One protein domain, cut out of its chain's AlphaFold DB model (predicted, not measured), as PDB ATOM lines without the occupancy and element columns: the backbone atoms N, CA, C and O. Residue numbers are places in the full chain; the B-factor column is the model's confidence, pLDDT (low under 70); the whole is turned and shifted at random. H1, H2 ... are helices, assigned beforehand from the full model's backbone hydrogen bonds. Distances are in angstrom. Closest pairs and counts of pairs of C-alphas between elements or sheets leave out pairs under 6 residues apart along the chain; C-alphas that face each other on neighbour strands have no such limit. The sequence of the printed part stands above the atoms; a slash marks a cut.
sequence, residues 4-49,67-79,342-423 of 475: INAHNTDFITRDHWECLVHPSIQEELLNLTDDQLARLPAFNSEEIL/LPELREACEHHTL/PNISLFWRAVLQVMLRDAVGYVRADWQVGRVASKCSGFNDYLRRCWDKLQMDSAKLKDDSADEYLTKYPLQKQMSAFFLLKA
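AT A GLANCE: This is residues 4 to 49, 67 to 79 and 342 to 423 of the 475 residues of the protein "Methyltranfer_dom domain-containing protein" of Capitella teleta (UniProt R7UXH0). The model is an elongated body of two helical lobes: in one, the short helices H1 to H4 wind round H9, and in the other H6, H7 and H8 are set at wide angles to one another. H1 packs on H6 between the lobes, while H5 packs on H3 at the far end of the first lobe. The printed part has 141 residues with nine named helices, H1 to H9 in order along the chain, and no named strand; its class is all helix. It is only just compact, close to loose, with a radius of gyration of the C-alphas of 17.3 A and spans of 57 by 29 by 27 A.

HOW THE PARTS SIT: H1, residues 8 to 11, touches residues 346 to 353 of H6, residues 345 to 360; the closest C-alphas, of Thr 9 and Ala 350, are 4.1 A apart. H2, residues 16 to 20, only just touches H9, residues 412 to 423, with 3 pairs of C-alphas within 8 A, the closest being Trp 17 and Phe 418 at 7.1 A. H3, residues 23 to 31, touches H9 at a steep tilt of 68 degrees, only just short of perpendicular, opposite ways; the closest C-alphas, of Leu 29 and Ala 417, are 6.2 A apart. H4, residues 34 to 39, only just touches H9, with 3 pairs, at a shallow tilt of 8 degrees, the same way; the closest C-alphas, of Leu 37 and Ala 417, are 6.6 A apart. H5, residues 67 to 76, only just touches H3, with 3 pairs, about perpendicular at 86 degrees; the C-alphas of Ile 25 and Leu 67 are closest, at 5.5 A. H7, residues 379 to 389, and H8, residues 401 to 408, only just touch, with 3 pairs, closest at the C-alphas of Asn 380 and Ala 402, 6.0 A. H8 and H9 are apart. Every O i to N i+4 pair is within hydrogen-bond range in H2 to H9; H1 is too short for one.

IN THESE COORDINATES: H1 begins at C-alpha 8, (-10.390, -88.884, -68.354). H6 is 22.0 A long from first to last C-alpha, H9 16.5 A, H7 15.1 A and H5 14.2 A. H9 ends at C-alpha 423, (-15.280, -96.045, -60.558).

THE WHOLE: The C-alphas farthest apart, of Leu 49 and Ala 395, are 57.3 A apart. Residues 50 to 66 and 80 to 341 are cut out, with gaps of 13.3 A and 25.0 A between C-alphas. The links H6 to H7 and H7 to H8 are long. Residues 44 to 49 and 399 have pLDDT under 70.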
ATOM      1  N   ILE A   4     -12.966 -98.792 -68.860       91.50
ATOM      2  CA  ILE A   4     -12.256 -98.652 -67.583       91.50
ATOM      3  C   ILE A   4     -10.872 -98.018 -67.798       91.50
ATOM      4  O   ILE A   4     -10.432 -97.187 -66.999       91.50
ATOM      5  N   ASN A   5     -10.193 -98.363 -68.900       90.94
ATOM      6  CA  ASN A   5      -8.881 -97.804 -69.220       90.94
ATOM      7  C   ASN A   5      -8.913 -96.491 -70.009       90.94
ATOM      8  O   ASN A   5      -7.850 -95.930 -70.275       90.94
ATOM      9  N   ALA A   6     -10.087 -95.959 -70.339       90.81
ATOM     10  CA  ALA A   6     -10.217 -94.673 -71.004       90.81
ATOM     11  C   ALA A   6      -9.636 -93.553 -70.129       90.81
ATOM     12  O   ALA A   6      -9.986 -93.426 -68.952       90.81
ATOM     13  N   HIS A   7      -8.738 -92.728 -70.662       90.12
ATOM     14  CA  HIS A   7      -8.169 -91.631 -69.883       90.12
ATOM     15  C   HIS A   7      -9.178 -90.478 -69.764       90.12
ATOM     16  O   HIS A   7      -9.804 -90.092 -70.745       90.12
ATOM     17  N   ASN A   8      -9.352 -89.907 -68.568       90.56
ATOM     18  CA  ASN A   8     -10.390 -88.884 -68.354       90.56
ATOM     19  C   ASN A   8     -10.124 -87.589 -69.138       90.56
ATOM     20  O   ASN A   8     -11.065 -86.884 -69.469       90.56
ATOM     21  N   THR A   9      -8.867 -87.252 -69.447       90.31
ATOM     22  CA  THR A   9      -8.579 -86.046 -70.253       90.31
ATOM     23  C   THR A   9      -9.041 -86.190 -71.690       90.31
ATOM     24  O   THR A   9      -9.437 -85.201 -72.289       90.31
ATOM     25  N   ASP A  10      -9.054 -87.421 -72.199       90.62
ATOM     26  CA  ASP A  10      -9.413 -87.713 -73.583       90.62
ATOM     27  C   ASP A  10     -10.937 -87.763 -73.777       90.62
ATOM     28  O   ASP A  10     -11.415 -88.035 -74.871       90.62
ATOM     29  N   PHE A  11     -11.705 -87.482 -72.715       95.06
ATOM     30  CA  PHE A  11     -13.163 -87.562 -72.697       95.06
ATOM     31  C   PHE A  11     -13.811 -86.814 -73.866       95.06
ATOM     32  O   PHE A  11     -14.644 -87.388 -74.558       95.06
ATOM     33  N   ILE A  12     -13.382 -85.573 -74.116       95.06
ATOM     34  CA  ILE A  12     -13.906 -84.749 -75.213       95.06
ATOM     35  C   ILE A  12     -13.206 -85.087 -76.536       95.06
ATOM     36  O   ILE A  12     -13.842 -85.194 -77.576       95.06
ATOM     37  N   THR A  13     -11.879 -85.249 -76.524       91.25
ATOM     38  CA  THR A  13     -11.090 -85.387 -77.761       91.25
ATOM     39  C   THR A  13     -11.299 -86.721 -78.475       91.25
ATOM     40  O   THR A  13     -11.088 -86.778 -79.686       91.25
ATOM     41  N   ARG A  14     -11.710 -87.766 -77.747       90.56
ATOM     42  CA  ARG A  14     -12.033 -89.104 -78.263       90.56
ATOM     43  C   ARG A  14     -13.508 -89.469 -78.114       90.56
ATOM     44  O   ARG A  14     -13.844 -90.638 -78.259       90.56
ATOM     45  N   ASP A  15     -14.340 -88.489 -77.775       93.62
ATOM     46  CA  ASP A  15     -15.784 -88.649 -77.624       93.62
ATOM     47  C   ASP A  15     -16.172 -89.879 -76.782       93.62
ATOM     48  O   ASP A  15     -16.939 -90.752 -77.184       93.62
ATOM     49  N   HIS A  16     -15.549 -90.007 -75.605       94.69
ATOM     50  CA  HIS A  16     -15.691 -91.203 -74.772       94.69
ATOM     51  C   HIS A  16     -17.127 -91.444 -74.309       94.69
ATOM     52  O   HIS A  16     -17.475 -92.588 -74.028       94.69
ATOM     53  N   TRP A  17     -17.933 -90.387 -74.192       96.12
ATOM     54  CA  TRP A  17     -19.336 -90.515 -73.815       96.12
ATOM     55  C   TRP A  17     -20.096 -91.335 -74.858       96.12
ATOM     56  O   TRP A  17     -20.617 -92.398 -74.525       96.12
ATOM     57  N   GLU A  18     -20.042 -90.914 -76.123       94.69
ATOM     58  CA  GLU A  18     -20.742 -91.580 -77.224       94.69
ATOM     59  C   GLU A  18     -20.080 -92.899 -77.634       94.69
ATOM     60  O   GLU A  18     -20.754 -93.863 -77.987       94.69
ATOM     61  N   CYS A  19     -18.749 -92.981 -77.552       92.88
ATOM     62  CA  CYS A  19     -18.020 -94.154 -78.031       92.88
ATOM     63  C   CYS A  19     -17.971 -95.310 -77.026       92.88
ATOM     64  O   CYS A  19     -17.769 -96.456 -77.432       92.88
ATOM     65  N   LEU A  20     -18.045 -95.034 -75.718       92.62
ATOM     66  CA  LEU A  20     -17.773 -96.042 -74.685       92.62
ATOM     67  C   LEU A  20     -18.939 -96.299 -73.735       92.62
ATOM     68  O   LEU A  20     -18.882 -97.311 -73.037       92.62
ATOM     69  N   VAL A  21     -19.955 -95.434 -73.677       93.06
ATOM     70  CA  VAL A  21     -21.118 -95.599 -72.791       93.06
ATOM     71  C   VAL A  21     -22.348 -95.933 -73.622       93.06
ATOM     72  O   VAL A  21     -22.668 -95.223 -74.568       93.06
ATOM     73  N   HIS A  22     -23.044 -97.013 -73.266       92.12
ATOM     74  CA  HIS A  22     -24.266 -97.407 -73.965       92.12
ATOM     75  C   HIS A  22     -25.376 -96.343 -73.797       92.12
ATOM     76  O   HIS A  22     -25.547 -95.863 -72.673       92.12
ATOM     77  N   PRO A  23     -26.164 -96.002 -74.840       92.62
ATOM     78  CA  PRO A  23     -27.148 -94.912 -74.785       92.62
ATOM     79  C   PRO A  23     -28.165 -94.989 -73.636       92.62
ATOM     80  O   PRO A  23     -28.438 -93.980 -72.996       92.62
ATOM     81  N   SER A  24     -28.678 -96.178 -73.304       90.25
ATOM     82  CA  SER A  24     -29.588 -96.339 -72.151       90.25
ATOM     83  C   SER A  24     -28.915 -95.994 -70.817       90.25
ATOM     84  O   SER A  24     -29.494 -95.316 -69.977       90.25
ATOM     85  N   ILE A  25     -27.650 -96.383 -70.643       92.12
ATOM     86  CA  ILE A  25     -26.870 -96.064 -69.444       92.12
ATOM     87  C   ILE A  25     -26.539 -94.568 -69.406       92.12
ATOM     88  O   ILE A  25     -26.530 -93.980 -68.329       92.12
ATOM     89  N   GLN A  26     -26.290 -93.933 -70.558       95.12
ATOM     90  CA  GLN A  26     -26.115 -92.479 -70.629       95.12
ATOM     91  C   GLN A  26     -27.359 -91.743 -70.110       95.12
ATOM     92  O   GLN A  26     -27.226 -90.833 -69.289       95.12
ATOM     93  N   GLU A  27     -28.553 -92.141 -70.561       93.19
ATOM     94  CA  GLU A  27     -29.826 -91.554 -70.131       93.19
ATOM     95  C   GLU A  27     -30.041 -91.731 -68.622       93.19
ATOM     96  O   GLU A  27     -30.269 -90.755 -67.903       93.19
ATOM     97  N   GLU A  28     -29.883 -92.956 -68.119       92.38
ATOM     98  CA  GLU A  28     -30.026 -93.263 -66.695       92.38
ATOM     99  C   GLU A  28     -29.045 -92.456 -65.832       92.38
ATOM    100  O   GLU A  28     -29.449 -91.852 -64.839       92.38
ATOM    101  N   LEU A  29     -27.774 -92.362 -66.241       93.62
ATOM    102  CA  LEU A  29     -26.755 -91.571 -65.545       93.62
ATOM    103  C   LEU A  29     -27.092 -90.076 -65.494       93.62
ATOM    104  O   LEU A  29     -26.810 -89.415 -64.493       93.62
ATOM    105  N   LEU A  30     -27.665 -89.522 -66.564       94.12
ATOM    106  CA  LEU A  30     -28.033 -88.108 -66.621       94.12
ATOM    107  C   LEU A  30     -29.277 -87.781 -65.792       94.12
ATOM    108  O   LEU A  30     -29.397 -86.641 -65.330       94.12
ATOM    109  N   ASN A  31     -30.136 -88.768 -65.544       92.06
ATOM    110  CA  ASN A  31     -31.310 -88.638 -64.685       92.06
ATOM    111  C   ASN A  31     -30.978 -88.687 -63.185       92.06
ATOM    112  O   ASN A  31     -31.783 -88.237 -62.370       92.06
ATOM    113  N   LEU A  32     -29.790 -89.167 -62.807       89.94
ATOM    114  CA  LEU A  32     -29.345 -89.162 -61.414       89.94
ATOM    115  C   LEU A  32     -29.045 -87.740 -60.904       89.94
ATOM    116  O   LEU A  32     -28.530 -86.872 -61.628       89.94
ATOM    117  N   THR A  33     -29.337 -87.517 -59.622       89.88
ATOM    118  CA  THR A  33     -28.865 -86.346 -58.870       89.88
ATOM    119  C   THR A  33     -27.372 -86.463 -58.558       89.88
ATOM    120  O   THR A  33     -26.792 -87.549 -58.613       89.88
ATOM    121  N   ASP A  34     -26.739 -85.351 -58.185       88.19
ATOM    122  CA  ASP A  34     -25.318 -85.337 -57.811       88.19
ATOM    123  C   ASP A  34     -25.024 -86.267 -56.617       88.19
ATOM    124  O   ASP A  34     -24.023 -86.986 -56.627       88.19
ATOM    125  N   ASP A  35     -25.934 -86.335 -55.640       85.75
ATOM    126  CA  ASP A  35     -25.826 -87.240 -54.490       85.75
ATOM    127  C   ASP A  35     -25.937 -88.714 -54.900       85.75
ATOM    128  O   ASP A  35     -25.171 -89.558 -54.427       85.75
ATOM    129  N   GLN A  36     -26.873 -89.040 -55.799       88.31
ATOM    130  CA  GLN A  36     -27.026 -90.398 -56.324       88.31
ATOM    131  C   GLN A  36     -25.795 -90.817 -57.137       88.31
ATOM    132  O   GLN A  36     -25.290 -91.926 -56.962       88.31
ATOM    133  N   LEU A  37     -25.264 -89.917 -57.970       89.06
ATOM    134  CA  LEU A  37     -24.025 -90.139 -58.713       89.06
ATOM    135  C   LEU A  37     -22.847 -90.394 -57.767       89.06
ATOM    136  O   LEU A  37     -22.124 -91.374 -57.945       89.06
ATOM    137  N   ALA A  38     -22.659 -89.560 -56.743       88.06
ATOM    138  CA  ALA A  38     -21.554 -89.707 -55.796       88.06
ATOM    139  C   ALA A  38     -21.576 -91.054 -55.045       88.06
ATOM    140  O   ALA A  38     -20.521 -91.581 -54.688       88.06
ATOM    141  N   ARG A  39     -22.765 -91.634 -54.838       87.62
ATOM    142  CA  ARG A  39     -22.962 -92.934 -54.172       87.62
ATOM    143  C   ARG A  39     -22.956 -94.131 -55.128       87.62
ATOM    144  O   ARG A  39     -22.824 -95.264 -54.668       87.62
ATOM    145  N   LEU A  40     -23.026 -93.905 -56.443       88.25
ATOM    146  CA  LEU A  40     -23.045 -94.952 -57.470       88.25
ATOM    147  C   LEU A  40     -21.922 -96.005 -57.343       88.25
ATOM    148  O   LEU A  40     -22.222 -97.178 -57.543       88.25
ATOM    149  N   PRO A  41     -20.658 -95.666 -57.025       85.12
ATOM    150  CA  PRO A  41     -19.601 -96.672 -56.907       85.12
ATOM    151  C   PRO A  41     -19.499 -97.315 -55.511       85.12
ATOM    152  O   PRO A  41     -18.668 -98.200 -55.323       85.12
ATOM    153  N   ALA A  42     -20.290 -96.872 -54.525       81.88
ATOM    154  CA  ALA A  42     -20.316 -97.464 -53.191       81.88
ATOM    155  C   ALA A  42     -21.477 -98.459 -53.062       81.88
ATOM    156  O   ALA A  42     -22.654 -98.109 -53.201       81.88
ATOM    157  N   PHE A  43     -21.131 -99.712 -52.780       75.62
ATOM    158  CA  PHE A  43     -22.065-100.800 -52.510       75.62
ATOM    159  C   PHE A  43     -22.417-100.786 -51.013       75.62
ATOM    160  O   PHE A  43     -21.846-101.532 -50.222       75.62
ATOM    161  N   ASN A  44     -23.262 -99.842 -50.583       60.22
ATOM    162  CA  ASN A  44     -23.813 -99.881 -49.227       60.22
ATOM    163  C   ASN A  44     -24.936-100.928 -49.184       60.22
ATOM    164  O   ASN A  44     -25.849-100.912 -50.006       60.22
ATOM    165  N   SER A  45     -24.815-101.839 -48.226       46.44
ATOM    166  CA  SER A  45     -25.367-103.194 -48.200       46.44
ATOM    167  C   SER A  45     -26.834-103.321 -47.763       46.44
ATOM    168  O   SER A  45     -27.123-104.172 -46.923       46.44
ATOM    169  N   GLU A  46     -27.765-102.512 -48.275       36.78
ATOM    170  CA  GLU A  46     -29.193-102.675 -47.911       36.78
ATOM    171  C   GLU A  46     -30.117-103.204 -49.015       36.78
ATOM    172  O   GLU A  46     -31.228-103.613 -48.697       36.78
ATOM    173  N   GLU A  47     -29.670-103.357 -50.264       34.91
ATOM    174  CA  GLU A  47     -30.476-104.031 -51.296       34.91
ATOM    175  C   GLU A  47     -29.612-104.967 -52.149       34.91
ATOM    176  O   GLU A  47     -29.061-104.586 -53.177       34.91
ATOM    177  N   ILE A  48     -29.496-106.221 -51.700       33.34
ATOM    178  CA  ILE A  48     -28.952-107.324 -52.499       33.34
ATOM    179  C   ILE A  48     -30.060-107.784 -53.451       33.34
ATOM    180  O   ILE A  48     -31.007-108.450 -53.025       33.34
ATOM    181  N   LEU A  49     -29.935-107.465 -54.736       30.47
ATOM    182  CA  LEU A  49     -30.636-108.200 -55.788       30.47
ATOM    183  C   LEU A  49     -29.745-109.372 -56.229       30.47
ATOM    184  O   LEU A  49     -28.516-109.285 -56.239       30.47
ATOM    185  N   LEU A  67     -28.107 -99.456 -65.900       85.75
ATOM    186  CA  LEU A  67     -27.196 -99.073 -64.829       85.75
ATOM    187  C   LEU A  67     -27.433 -99.890 -63.545       85.75
ATOM    188  O   LEU A  67     -26.433-100.277 -62.935       85.75
ATOM    189  N   PRO A  68     -28.683-100.209 -63.133       86.81
ATOM    190  CA  PRO A  68     -28.934-101.105 -62.007       86.81
ATOM    191  C   PRO A  68     -28.340-102.502 -62.203       86.81
ATOM    192  O   PRO A  68     -27.607-102.958 -61.331       86.81
ATOM    193  N   GLU A  69     -28.560-103.143 -63.358       87.81
ATOM    194  CA  GLU A  69     -27.992-104.472 -63.645       87.81
ATOM    195  C   GLU A  69     -26.463-104.446 -63.636       87.81
ATOM    196  O   GLU A  69     -25.817-105.346 -63.100       87.81
ATOM    197  N   LEU A  70     -25.862-103.402 -64.215       89.50
ATOM    198  CA  LEU A  70     -24.412-103.251 -64.214       89.50
ATOM    199  C   LEU A  70     -23.865-103.084 -62.794       89.50
ATOM    200  O   LEU A  70     -22.831-103.665 -62.455       89.50
ATOM    201  N   ARG A  71     -24.538-102.265 -61.979       88.69
ATOM    202  CA  ARG A  71     -24.174-102.037 -60.581       88.69
ATOM    203  C   ARG A  71     -24.259-103.335 -59.792       88.69
ATOM    204  O   ARG A  71     -23.287-103.673 -59.125       88.69
ATOM    205  N   GLU A  72     -25.358-104.066 -59.925       86.81
ATOM    206  CA  GLU A  72     -25.569-105.364 -59.284       86.81
ATOM    207  C   GLU A  72     -24.490-106.372 -59.703       86.81
ATOM    208  O   GLU A  72     -23.852-107.005 -58.862       86.81
ATOM    209  N   ALA A  73     -24.190-106.472 -61.000       89.38
ATOM    210  CA  ALA A  73     -23.137-107.351 -61.492       89.38
ATOM    211  C   ALA A  73     -21.756-106.993 -60.920       89.38
ATOM    212  O   ALA A  73     -20.994-107.889 -60.552       89.38
ATOM    213  N   CYS A  74     -21.420-105.703 -60.816       91.62
ATOM    214  CA  CYS A  74     -20.168-105.271 -60.191       91.62
ATOM    215  C   CYS A  74     -20.144-105.605 -58.693       91.62
ATOM    216  O   CYS A  74     -19.128-106.091 -58.194       91.62
ATOM    217  N   GLU A  75     -21.263-105.398 -57.997       89.50
ATOM    218  CA  GLU A  75     -21.430-105.712 -56.578       89.50
ATOM    219  C   GLU A  75     -21.194-107.203 -56.293       89.50
ATOM    220  O   GLU A  75     -20.412-107.536 -55.396       89.50
ATOM    221  N   HIS A  76     -21.771-108.100 -57.101       90.38
ATOM    222  CA  HIS A  76     -21.572-109.555 -56.995       90.38
ATOM    223  C   HIS A  76     -20.106-109.981 -57.144       90.38
ATOM    224  O   HIS A  76     -19.684-110.965 -56.541       90.38
ATOM    225  N   HIS A  77     -19.302-109.228 -57.901       91.00
ATOM    226  CA  HIS A  77     -17.881-109.519 -58.137       91.00
ATOM    227  C   HIS A  77     -16.933-108.803 -57.161       91.00
ATOM    228  O   HIS A  77     -15.733-108.681 -57.424       91.00
ATOM    229  N   THR A  78     -17.450-108.313 -56.035       90.69
ATOM    230  CA  THR A  78     -16.628-107.782 -54.941       90.69
ATOM    231  C   THR A  78     -16.235-108.877 -53.954       90.69
ATOM    232  O   THR A  78     -16.978-109.835 -53.751       90.69
ATOM    233  N   LEU A  79     -15.080-108.735 -53.290       91.56
ATOM    234  CA  LEU A  79     -14.600-109.730 -52.319       91.56
ATOM    235  C   LEU A  79     -15.642-110.171 -51.267       91.56
ATOM    236  O   LEU A  79     -15.746-111.381 -51.052       91.56
ATOM    237  N   PRO A 342     -16.389 -85.828 -58.664       90.00
ATOM    238  CA  PRO A 342     -15.007 -85.670 -59.099       90.00
ATOM    239  C   PRO A 342     -14.602 -84.195 -59.165       90.00
ATOM    240  O   PRO A 342     -15.377 -83.327 -59.564       90.00
ATOM    241  N   ASN A 343     -13.352 -83.900 -58.801       90.06
ATOM    242  CA  ASN A 343     -12.862 -82.524 -58.784       90.06
ATOM    243  C   ASN A 343     -12.966 -81.878 -60.180       90.06
ATOM    244  O   ASN A 343     -12.466 -82.441 -61.157       90.06
ATOM    245  N   ILE A 344     -13.519 -80.661 -60.247       91.38
ATOM    246  CA  ILE A 344     -13.732 -79.904 -61.496       91.38
ATOM    247  C   ILE A 344     -12.461 -79.741 -62.346       91.38
ATOM    248  O   ILE A 344     -12.528 -79.651 -63.568       91.38
ATOM    249  N   SER A 345     -11.274 -79.797 -61.735       92.62
ATOM    250  CA  SER A 345     -10.003 -79.772 -62.465       92.62
ATOM    251  C   SER A 345      -9.810 -80.936 -63.439       92.62
ATOM    252  O   SER A 345      -9.002 -80.823 -64.361       92.62
ATOM    253  N   LEU A 346     -10.519 -82.057 -63.262       92.56
ATOM    254  CA  LEU A 346     -10.556 -83.131 -64.255       92.56
ATOM    255  C   LEU A 346     -11.218 -82.641 -65.545       92.56
ATOM    256  O   LEU A 346     -10.641 -82.826 -66.615       92.56
ATOM    257  N   PHE A 347     -12.354 -81.952 -65.424       95.50
ATOM    258  CA  PHE A 347     -13.062 -81.347 -66.546       95.50
ATOM    259  C   PHE A 347     -12.246 -80.230 -67.200       95.50
ATOM    260  O   PHE A 347     -12.014 -80.267 -68.405       95.50
ATOM    261  N   TRP A 348     -11.662 -79.328 -66.406       94.81
ATOM    262  CA  TRP A 348     -10.734 -78.316 -66.926       94.81
ATOM    263  C   TRP A 348      -9.556 -78.921 -67.690       94.81
ATOM    264  O   TRP A 348      -9.096 -78.347 -68.674       94.81
ATOM    265  N   ARG A 349      -9.047 -80.084 -67.267       93.88
ATOM    266  CA  ARG A 349      -7.956 -80.765 -67.975       93.88
ATOM    267  C   ARG A 349      -8.410 -81.364 -69.308       93.88
ATOM    268  O   ARG A 349      -7.613 -81.358 -70.239       93.88
ATOM    269  N   ALA A 350      -9.648 -81.849 -69.410       94.50
ATOM    270  CA  ALA A 350     -10.210 -82.305 -70.681       94.50
ATOM    271  C   ALA A 350     -10.415 -81.135 -71.655       94.50
ATOM    272  O   ALA A 350      -9.970 -81.207 -72.797       94.50
ATOM    273  N   VAL A 351     -10.980 -80.017 -71.184       95.19
ATOM    274  CA  VAL A 351     -11.153 -78.804 -72.004       95.19
ATOM    275  C   VAL A 351      -9.799 -78.233 -72.440       95.19
ATOM    276  O   VAL A 351      -9.608 -77.952 -73.620       95.19
ATOM    277  N   LEU A 352      -8.817 -78.155 -71.533       93.19
ATOM    278  CA  LEU A 352      -7.445 -77.752 -71.869       93.19
ATOM    279  C   LEU A 352      -6.855 -78.619 -72.993       93.19
ATOM    280  O   LEU A 352      -6.173 -78.096 -73.867       93.19
ATOM    281  N   GLN A 353      -7.103 -79.932 -72.988       91.75
ATOM    282  CA  GLN A 353      -6.585 -80.817 -74.031       91.75
ATOM    283  C   GLN A 353      -7.168 -80.480 -75.411       91.75
ATOM    284  O   GLN A 353      -6.438 -80.500 -76.401       91.75
ATOM    285  N   VAL A 354      -8.454 -80.121 -75.471       92.81
ATOM    286  CA  VAL A 354      -9.096 -79.632 -76.698       92.81
ATOM    287  C   VAL A 354      -8.465 -78.314 -77.141       92.81
ATOM    288  O   VAL A 354      -8.071 -78.197 -78.294       92.81
ATOM    289  N   MET A 355      -8.292 -77.357 -76.226       92.12
ATOM    290  CA  MET A 355      -7.679 -76.059 -76.538       92.12
ATOM    291  C   MET A 355      -6.253 -76.208 -77.074       92.12
ATOM    292  O   MET A 355      -5.880 -75.556 -78.045       92.12
ATOM    293  N   LEU A 356      -5.452 -77.090 -76.471       90.00
ATOM    294  CA  LEU A 356      -4.100 -77.372 -76.946       90.00
ATOM    295  C   LEU A 356      -4.122 -77.992 -78.348       90.00
ATOM    296  O   LEU A 356      -3.369 -77.552 -79.216       90.00
ATOM    297  N   ARG A 357      -5.011 -78.965 -78.591       89.75
ATOM    298  CA  ARG A 357      -5.197 -79.568 -79.918       89.75
ATOM    299  C   ARG A 357      -5.581 -78.518 -80.954       89.75
ATOM    300  O   ARG A 357      -4.998 -78.508 -82.029       89.75
ATOM    301  N   ASP A 358      -6.523 -77.641 -80.637       90.12
ATOM    302  CA  ASP A 358      -7.012 -76.626 -81.567       90.12
ATOM    303  C   ASP A 358      -5.926 -75.550 -81.828       90.12
ATOM    304  O   ASP A 358      -5.816 -75.034 -82.938       90.12
ATOM    305  N   ALA A 359      -5.048 -75.274 -80.853       86.81
ATOM    306  CA  ALA A 359      -3.950 -74.310 -80.980       86.81
ATOM    307  C   ALA A 359      -2.711 -74.824 -81.747       86.81
ATOM    308  O   ALA A 359      -1.985 -74.020 -82.351       86.81
ATOM    309  N   VAL A 360      -2.407 -76.130 -81.698       85.25
ATOM    310  CA  VAL A 360      -1.201 -76.701 -82.348       85.25
ATOM    311  C   VAL A 360      -1.474 -77.801 -83.378       85.25
ATOM    312  O   VAL A 360      -0.553 -78.208 -84.077       85.25
ATOM    313  N   GLY A 361      -2.710 -78.283 -83.490       84.44
ATOM    314  CA  GLY A 361      -3.145 -79.319 -84.433       84.44
ATOM    315  C   GLY A 361      -3.021 -80.767 -83.940       84.44
ATOM    316  O   GLY A 361      -3.445 -81.680 -84.642       84.44
ATOM    317  N   TYR A 362      -2.451 -81.019 -82.757       82.00
ATOM    318  CA  TYR A 362      -2.252 -82.371 -82.213       82.00
ATOM    319  C   TYR A 362      -2.175 -82.372 -80.679       82.00
ATOM    320  O   TYR A 362      -2.017 -81.328 -80.049       82.00
ATOM    321  N   VAL A 363      -2.279 -83.557 -80.066       76.19
ATOM    322  CA  VAL A 363      -2.125 -83.756 -78.614       76.19
ATOM    323  C   VAL A 363      -0.898 -84.617 -78.358       76.19
ATOM    324  O   VAL A 363      -0.799 -85.725 -78.886       76.19
ATOM    325  N   ARG A 364       0.026 -84.135 -77.523       77.00
ATOM    326  CA  ARG A 364       1.200 -84.915 -77.123       77.00
ATOM    327  C   ARG A 364       0.940 -85.725 -75.859       77.00
ATOM    328  O   ARG A 364       0.360 -85.219 -74.900       77.00
ATOM    329  N   ALA A 365       1.431 -86.962 -75.836       70.94
ATOM    330  CA  ALA A 365       1.315 -87.849 -74.678       70.94
ATOM    331  C   ALA A 365       2.170 -87.393 -73.477       70.94
ATOM    332  O   ALA A 365       1.848 -87.709 -72.334       70.94
ATOM    333  N   ASP A 366       3.240 -86.631 -73.715       74.19
ATOM    334  CA  ASP A 366       4.169 -86.160 -72.682       74.19
ATOM    335  C   ASP A 366       3.752 -84.832 -72.021       74.19
ATOM    336  O   ASP A 366       4.411 -84.357 -71.094       74.19
ATOM    337  N   TRP A 367       2.629 -84.237 -72.431       83.56
ATOM    338  CA  TRP A 367       2.108 -83.020 -71.811       83.56
ATOM    339  C   TRP A 367       1.508 -83.277 -70.429       83.56
ATOM    340  O   TRP A 367       0.343 -83.642 -70.269       83.56
ATOM    341  N   GLN A 368       2.310 -83.018 -69.395       83.75
ATOM    342  CA  GLN A 368       1.925 -83.221 -68.001       83.75
ATOM    343  C   GLN A 368       1.829 -81.911 -67.214       83.75
ATOM    344  O   GLN A 368       2.812 -81.350 -66.724       83.75
ATOM    345  N   VAL A 369       0.598 -81.458 -66.977       87.12
ATOM    346  CA  VAL A 369       0.342 -80.261 -66.157       87.12
ATOM    347  C   VAL A 369       0.396 -80.543 -64.651       87.12
ATOM    348  O   VAL A 369       0.749 -79.665 -63.870       87.12
ATOM    349  N   GLY A 370       0.154 -81.779 -64.205       85.31
ATOM    350  CA  GLY A 370       0.187 -82.151 -62.784       85.31
ATOM    351  C   GLY A 370      -0.899 -81.461 -61.939       85.31
ATOM    352  O   GLY A 370      -1.991 -81.162 -62.428       85.31
ATOM    353  N   ARG A 371      -0.615 -81.216 -60.651       87.00
ATOM    354  CA  ARG A 371      -1.555 -80.633 -59.664       87.00
ATOM    355  C   ARG A 371      -1.566 -79.096 -59.674       87.00
ATOM    356  O   ARG A 371      -1.447 -78.468 -58.630       87.00
ATOM    357  N   VAL A 372      -1.666 -78.479 -60.851       89.88
ATOM    358  CA  VAL A 372      -1.699 -77.005 -60.977       89.88
ATOM    359  C   VAL A 372      -3.011 -76.425 -60.440       89.88
ATOM    360  O   VAL A 372      -2.995 -75.402 -59.759       89.88
ATOM    361  N   ALA A 373      -4.128 -77.125 -60.652       90.00
ATOM    362  CA  ALA A 373      -5.462 -76.644 -60.297       90.00
ATOM    363  C   ALA A 373      -5.649 -76.283 -58.816       90.00
ATOM    364  O   ALA A 373      -6.380 -75.350 -58.518       90.00
ATOM    365  N   SER A 374      -4.950 -76.943 -57.885       89.06
ATOM    366  CA  SER A 374      -5.073 -76.641 -56.449       89.06
ATOM    367  C   SER A 374      -4.553 -75.253 -56.059       89.06
ATOM    368  O   SER A 374      -4.731 -74.838 -54.920       89.06
ATOM    369  N   LYS A 375      -3.850 -74.568 -56.967       89.88
ATOM    370  CA  LYS A 375      -3.315 -73.212 -56.779       89.88
ATOM    371  C   LYS A 375      -4.090 -72.155 -57.572       89.88
ATOM    372  O   LYS A 375      -3.644 -71.015 -57.621       89.88
ATOM    373  N   CYS A 376      -5.175 -72.550 -58.237       91.81
ATOM    374  CA  CYS A 376      -5.909 -71.702 -59.168       91.81
ATOM    375  C   CYS A 376      -7.224 -71.234 -58.546       91.81
ATOM    376  O   CYS A 376      -7.905 -72.024 -57.893       91.81
ATOM    377  N   SER A 377      -7.604 -69.980 -58.786       91.00
ATOM    378  CA  SER A 377      -8.906 -69.439 -58.359       91.00
ATOM    379  C   SER A 377     -10.060 -69.802 -59.302       91.00
ATOM    380  O   SER A 377     -11.219 -69.734 -58.907       91.00
ATOM    381  N   GLY A 378      -9.756 -70.205 -60.538       91.94
ATOM    382  CA  GLY A 378     -10.738 -70.564 -61.559       91.94
ATOM    383  C   GLY A 378     -10.082 -71.085 -62.837       91.94
ATOM    384  O   GLY A 378      -8.855 -71.223 -62.904       91.94
ATOM    385  N   PHE A 379     -10.894 -71.358 -63.862       92.56
ATOM    386  CA  PHE A 379     -10.413 -71.974 -65.102       92.56
ATOM    387  C   PHE A 379      -9.436 -71.078 -65.879       92.56
ATOM    388  O   PHE A 379      -8.410 -71.566 -66.337       92.56
ATOM    389  N   ASN A 380      -9.675 -69.763 -65.932       91.94
ATOM    390  CA  ASN A 380      -8.764 -68.804 -66.568       91.94
ATOM    391  C   ASN A 380      -7.344 -68.823 -65.965       91.94
ATOM    392  O   ASN A 380      -6.355 -68.921 -66.692       91.94
ATOM    393  N   ASP A 381      -7.226 -68.793 -64.632       91.94
ATOM    394  CA  ASP A 381      -5.923 -68.887 -63.949       91.94
ATOM    395  C   ASP A 381      -5.273 -70.264 -64.177       91.94
ATOM    396  O   ASP A 381      -4.072 -70.372 -64.432       91.94
ATOM    397  N   TYR A 382      -6.081 -71.330 -64.167       93.75
ATOM    398  CA  TYR A 382      -5.611 -72.674 -64.492       93.75
ATOM    399  C   TYR A 382      -5.029 -72.764 -65.904       93.75
ATOM    400  O   TYR A 382      -3.948 -73.336 -66.071       93.75
ATOM    401  N   LEU A 383      -5.704 -72.186 -66.901       92.62
ATOM    402  CA  LEU A 383      -5.247 -72.168 -68.287       92.62
ATOM    403  C   LEU A 383      -3.917 -71.441 -68.425       92.62
ATOM    404  O   LEU A 383      -2.977 -72.052 -68.921       92.62
ATOM    405  N   ARG A 384      -3.801 -70.203 -67.922       90.50
ATOM    406  CA  ARG A 384      -2.557 -69.415 -68.001       90.50
ATOM    407  C   ARG A 384      -1.371 -70.176 -67.411       90.50
ATOM    408  O   ARG A 384      -0.370 -70.392 -68.084       90.50
ATOM    409  N   ARG A 385      -1.526 -70.716 -66.198       93.00
ATOM    410  CA  ARG A 385      -0.469 -71.502 -65.538       93.00
ATOM    411  C   ARG A 385      -0.105 -72.776 -66.295       93.00
ATOM    412  O   ARG A 385       1.055 -73.185 -66.274       93.00
ATOM    413  N   CYS A 386      -1.082 -73.449 -66.903       92.75
ATOM    414  CA  CYS A 386      -0.814 -74.624 -67.729       92.75
ATOM    415  C   CYS A 386      -0.106 -74.241 -69.031       92.75
ATOM    416  O   CYS A 386       0.821 -74.945 -69.423       92.75
ATOM    417  N   TRP A 387      -0.504 -73.134 -69.658       91.00
ATOM    418  CA  TRP A 387       0.093 -72.603 -70.883       91.00
ATOM    419  C   TRP A 387       1.570 -72.266 -70.675       91.00
ATOM    420  O   TRP A 387       2.422 -72.771 -71.406       91.00
ATOM    421  N   ASP A 388       1.874 -71.537 -69.597       90.38
ATOM    422  CA  ASP A 388       3.241 -71.190 -69.200       90.38
ATOM    423  C   ASP A 388       4.069 -72.441 -68.902       90.38
ATOM    424  O   ASP A 388       5.193 -72.600 -69.378       90.38
ATOM    425  N   LYS A 389       3.500 -73.382 -68.134       92.19
ATOM    426  CA  LYS A 389       4.181 -74.630 -67.771       92.19
ATOM    427  C   LYS A 389       4.511 -75.490 -68.991       92.19
ATOM    428  O   LYS A 389       5.542 -76.160 -68.996       92.19
ATOM    429  N   LEU A 390       3.630 -75.504 -69.987       90.81
ATOM    430  CA  LEU A 390       3.829 -76.224 -71.243       90.81
ATOM    431  C   LEU A 390       4.650 -75.417 -72.261       90.81
ATOM    432  O   LEU A 390       4.925 -75.944 -73.335       90.81
ATOM    433  N   GLN A 391       5.064 -74.189 -71.921       90.50
ATOM    434  CA  GLN A 391       5.823 -73.275 -72.783       90.50
ATOM    435  C   GLN A 391       5.121 -73.027 -74.126       90.50
ATOM    436  O   GLN A 391       5.734 -73.056 -75.192       90.50
ATOM    437  N   MET A 392       3.803 -72.843 -74.072       86.94
ATOM    438  CA  MET A 392       2.984 -72.569 -75.248       86.94
ATOM    439  C   MET A 392       3.027 -71.079 -75.610       86.94
ATOM    440  O   MET A 392       3.167 -70.219 -74.743       86.94
ATOM    441  N   ASP A 393       2.887 -70.772 -76.900       85.75
ATOM    442  CA  ASP A 393       2.870 -69.396 -77.408       85.75
ATOM    443  C   ASP A 393       1.667 -68.626 -76.843       85.75
ATOM    444  O   ASP A 393       0.514 -68.997 -77.086       85.75
ATOM    445  N   SER A 394       1.925 -67.561 -76.080       80.94
ATOM    446  CA  SER A 394       0.888 -66.760 -75.425       80.94
ATOM    447  C   SER A 394      -0.042 -66.067 -76.419       80.94
ATOM    448  O   SER A 394      -1.210 -65.864 -76.098       80.94
ATOM    449  N   ALA A 395       0.405 -65.798 -77.653       80.31
ATOM    450  CA  ALA A 395      -0.441 -65.218 -78.698       80.31
ATOM    451  C   ALA A 395      -1.600 -66.144 -79.114       80.31
ATOM    452  O   ALA A 395      -2.592 -65.689 -79.686       80.31
ATOM    453  N   LYS A 396      -1.492 -67.447 -78.820       80.12
ATOM    454  CA  LYS A 396      -2.518 -68.450 -79.129       80.12
ATOM    455  C   LYS A 396      -3.591 -68.595 -78.047       80.12
ATOM    456  O   LYS A 396      -4.584 -69.275 -78.294       80.12
ATOM    457  N   LEU A 397      -3.422 -67.973 -76.879       79.94
ATOM    458  CA  LEU A 397      -4.401 -67.998 -75.794       79.94
ATOM    459  C   LEU A 397      -5.043 -66.612 -75.650       79.94
ATOM    460  O   LEU A 397      -4.425 -65.696 -75.116       79.94
ATOM    461  N   LYS A 398      -6.286 -66.445 -76.118       76.25
ATOM    462  CA  LYS A 398      -7.048 -65.200 -75.899       76.25
ATOM    463  C   LYS A 398      -7.705 -65.222 -74.520       76.25
ATOM    464  O   LYS A 398      -8.117 -66.295 -74.077       76.25
ATOM    465  N   ASP A 399      -7.875 -64.062 -73.889       69.62
ATOM    466  CA  ASP A 399      -8.463 -63.965 -72.544       69.62
ATOM    467  C   ASP A 399      -9.904 -64.511 -72.460       69.62
ATOM    468  O   ASP A 399     -10.235 -65.178 -71.484       69.62
ATOM    469  N   ASP A 400     -10.718 -64.352 -73.510       72.12
ATOM    470  CA  ASP A 400     -12.105 -64.859 -73.545       72.12
ATOM    471  C   ASP A 400     -12.210 -66.349 -73.939       72.12
ATOM    472  O   ASP A 400     -13.296 -66.934 -73.929       72.12
ATOM    473  N   SER A 401     -11.087 -67.003 -74.277       78.81
ATOM    474  CA  SER A 401     -11.101 -68.384 -74.795       78.81
ATOM    475  C   SER A 401     -11.635 -69.385 -73.769       78.81
ATOM    476  O   SER A 401     -12.138 -70.440 -74.136       78.81
ATOM    477  N   ALA A 402     -11.503 -69.106 -72.471       85.31
ATOM    478  CA  ALA A 402     -11.946 -70.040 -71.442       85.31
ATOM    479  C   ALA A 402     -13.469 -70.218 -71.452       85.31
ATOM    480  O   ALA A 402     -13.954 -71.348 -71.507       85.31
ATOM    481  N   ASP A 403     -14.208 -69.108 -71.437       89.00
ATOM    482  CA  ASP A 403     -15.670 -69.121 -71.379       89.00
ATOM    483  C   ASP A 403     -16.275 -69.611 -72.699       89.00
ATOM    484  O   ASP A 403     -17.263 -70.351 -72.688       89.00
ATOM    485  N   GLU A 404     -15.636 -69.299 -73.834       91.75
ATOM    486  CA  GLU A 404     -16.010 -69.838 -75.146       91.75
ATOM    487  C   GLU A 404     -15.960 -71.374 -75.147       91.75
ATOM    488  O   GLU A 404     -16.930 -72.033 -75.528       91.75
ATOM    489  N   TYR A 405     -14.860 -71.969 -74.672       93.75
ATOM    490  CA  TYR A 405     -14.712 -73.426 -74.661       93.75
ATOM    491  C   TYR A 405     -15.599 -74.103 -73.610       93.75
ATOM    492  O   TYR A 405     -16.117 -75.187 -73.875       93.75
ATOM    493  N   LEU A 406     -15.821 -73.485 -72.447       93.06
ATOM    494  CA  LEU A 406     -16.775 -74.005 -71.461       93.06
ATOM    495  C   LEU A 406     -18.215 -73.984 -71.997       93.06
ATOM    496  O   LEU A 406     -18.959 -74.935 -71.773       93.06
ATOM    497  N   THR A 407     -18.585 -72.943 -72.749       94.50
ATOM    498  CA  THR A 407     -19.899 -72.839 -73.403       94.50
ATOM    499  C   THR A 407     -20.038 -73.840 -74.547       94.50
ATOM    500  O   THR A 407     -21.086 -74.460 -74.705       94.50
ATOM    501  N   LYS A 408     -18.972 -74.037 -75.332       94.81
ATOM    502  CA  LYS A 408     -18.931 -75.003 -76.438       94.81
ATOM    503  C   LYS A 408     -19.025 -76.452 -75.959       94.81
ATOM    504  O   LYS A 408     -19.591 -77.285 -76.659       94.81
ATOM    505  N   TYR A 409     -18.482 -76.755 -74.781       95.12
ATOM    506  CA  TYR A 409     -18.479 -78.098 -74.206       95.12
ATOM    507  C   TYR A 409     -19.149 -78.104 -72.828       95.12
ATOM    508  O   TYR A 409     -18.452 -78.272 -71.830       95.12
ATOM    509  N   PRO A 410     -20.486 -77.997 -72.727       95.12
ATOM    510  CA  PRO A 410     -21.210 -78.014 -71.453       95.12
ATOM    511  C   PRO A 410     -21.319 -79.444 -70.879       95.12
ATOM    512  O   PRO A 410     -22.392 -79.907 -70.506       95.12
ATOM    513  N   LEU A 411     -20.199 -80.170 -70.839       96.44
ATOM    514  CA  LEU A 411     -20.127 -81.618 -70.620       96.44
ATOM    515  C   LEU A 411     -19.678 -82.008 -69.202       96.44
ATOM    516  O   LEU A 411     -19.280 -83.149 -68.959       96.44
ATOM    517  N   GLN A 412     -19.697 -81.068 -68.253       95.38
ATOM    518  CA  GLN A 412     -19.211 -81.314 -66.891       95.38
ATOM    519  C   GLN A 412     -19.988 -82.447 -66.205       95.38
ATOM    520  O   GLN A 412     -19.368 -83.316 -65.587       95.38
ATOM    521  N   LYS A 413     -21.325 -82.468 -66.331       95.00
ATOM    522  CA  LYS A 413     -22.159 -83.521 -65.728       95.00
ATOM    523  C   LYS A 413     -21.873 -84.881 -66.369       95.00
ATOM    524  O   LYS A 413     -21.603 -85.829 -65.633       95.00
ATOM    525  N   GLN A 414     -21.838 -84.964 -67.705       97.19
ATOM    526  CA  GLN A 414     -21.478 -86.200 -68.415       97.19
ATOM    527  C   GLN A 414     -20.109 -86.721 -67.967       97.19
ATOM    528  O   GLN A 414     -19.945 -87.909 -67.709       97.19
ATOM    529  N   MET A 415     -19.115 -85.842 -67.828       96.31
ATOM    530  CA  MET A 415     -17.768 -86.256 -67.443       96.31
ATOM    531  C   MET A 415     -17.695 -86.758 -65.994       96.31
ATOM    532  O   MET A 415     -17.000 -87.742 -65.720       96.31
ATOM    533  N   SER A 416     -18.419 -86.119 -65.070       95.50
ATOM    534  CA  SER A 416     -18.562 -86.610 -63.693       95.50
ATOM    535  C   SER A 416     -19.224 -87.988 -63.666       95.50
ATOM    536  O   SER A 416     -18.691 -88.908 -63.043       95.50
ATOM    537  N   ALA A 417     -20.328 -88.157 -64.398       96.06
ATOM    538  CA  ALA A 417     -21.032 -89.429 -64.517       96.06
ATOM    539  C   ALA A 417     -20.149 -90.523 -65.139       96.06
ATOM    540  O   ALA A 417     -20.071 -91.627 -64.612       96.06
ATOM    541  N   PHE A 418     -19.399 -90.203 -66.195       96.50
ATOM    542  CA  PHE A 418     -18.453 -91.115 -66.837       96.50
ATOM    543  C   PHE A 418     -17.354 -91.590 -65.881       96.50
ATOM    544  O   PHE A 418     -17.015 -92.774 -65.842       96.50
ATOM    545  N   PHE A 419     -16.787 -90.678 -65.086       95.69
ATOM    546  CA  PHE A 419     -15.798 -91.049 -64.076       95.69
ATOM    547  C   PHE A 419     -16.391 -92.006 -63.036       95.69
ATOM    548  O   PHE A 419     -15.744 -92.994 -62.690       95.69
ATOM    549  N   LEU A 420     -17.598 -91.723 -62.545       94.38
ATOM    550  CA  LEU A 420     -18.251 -92.513 -61.499       94.38
ATOM    551  C   LEU A 420     -18.727 -93.877 -62.017       94.38
ATOM    552  O   LEU A 420     -18.538 -94.879 -61.333       94.38
ATOM    553  N   LEU A 421     -19.204 -93.946 -63.264       94.75
ATOM    554  CA  LEU A 421     -19.465 -95.198 -63.978       94.75
ATOM    555  C   LEU A 421     -18.204 -96.063 -64.057       94.75
ATOM    556  O   LEU A 421     -18.246 -97.262 -63.815       94.75
ATOM    557  N   LYS A 422     -17.048 -95.472 -64.368       94.88
ATOM    558  CA  LYS A 422     -15.782 -96.216 -64.354       94.88
ATOM    559  C   LYS A 422     -15.374 -96.637 -62.943       94.88
ATOM    560  O   LYS A 422     -14.842 -97.730 -62.764       94.88
ATOM    561  N   ALA A 423     -15.590 -95.770 -61.955       93.69
ATOM    562  CA  ALA A 423     -15.280 -96.045 -60.558       93.69
ATOM    563  C   ALA A 423     -16.111 -97.207 -59.991       93.69
ATOM    564  O   ALA A 423     -15.626 -97.885 -59.094       93.69
TER     565      ALA A 423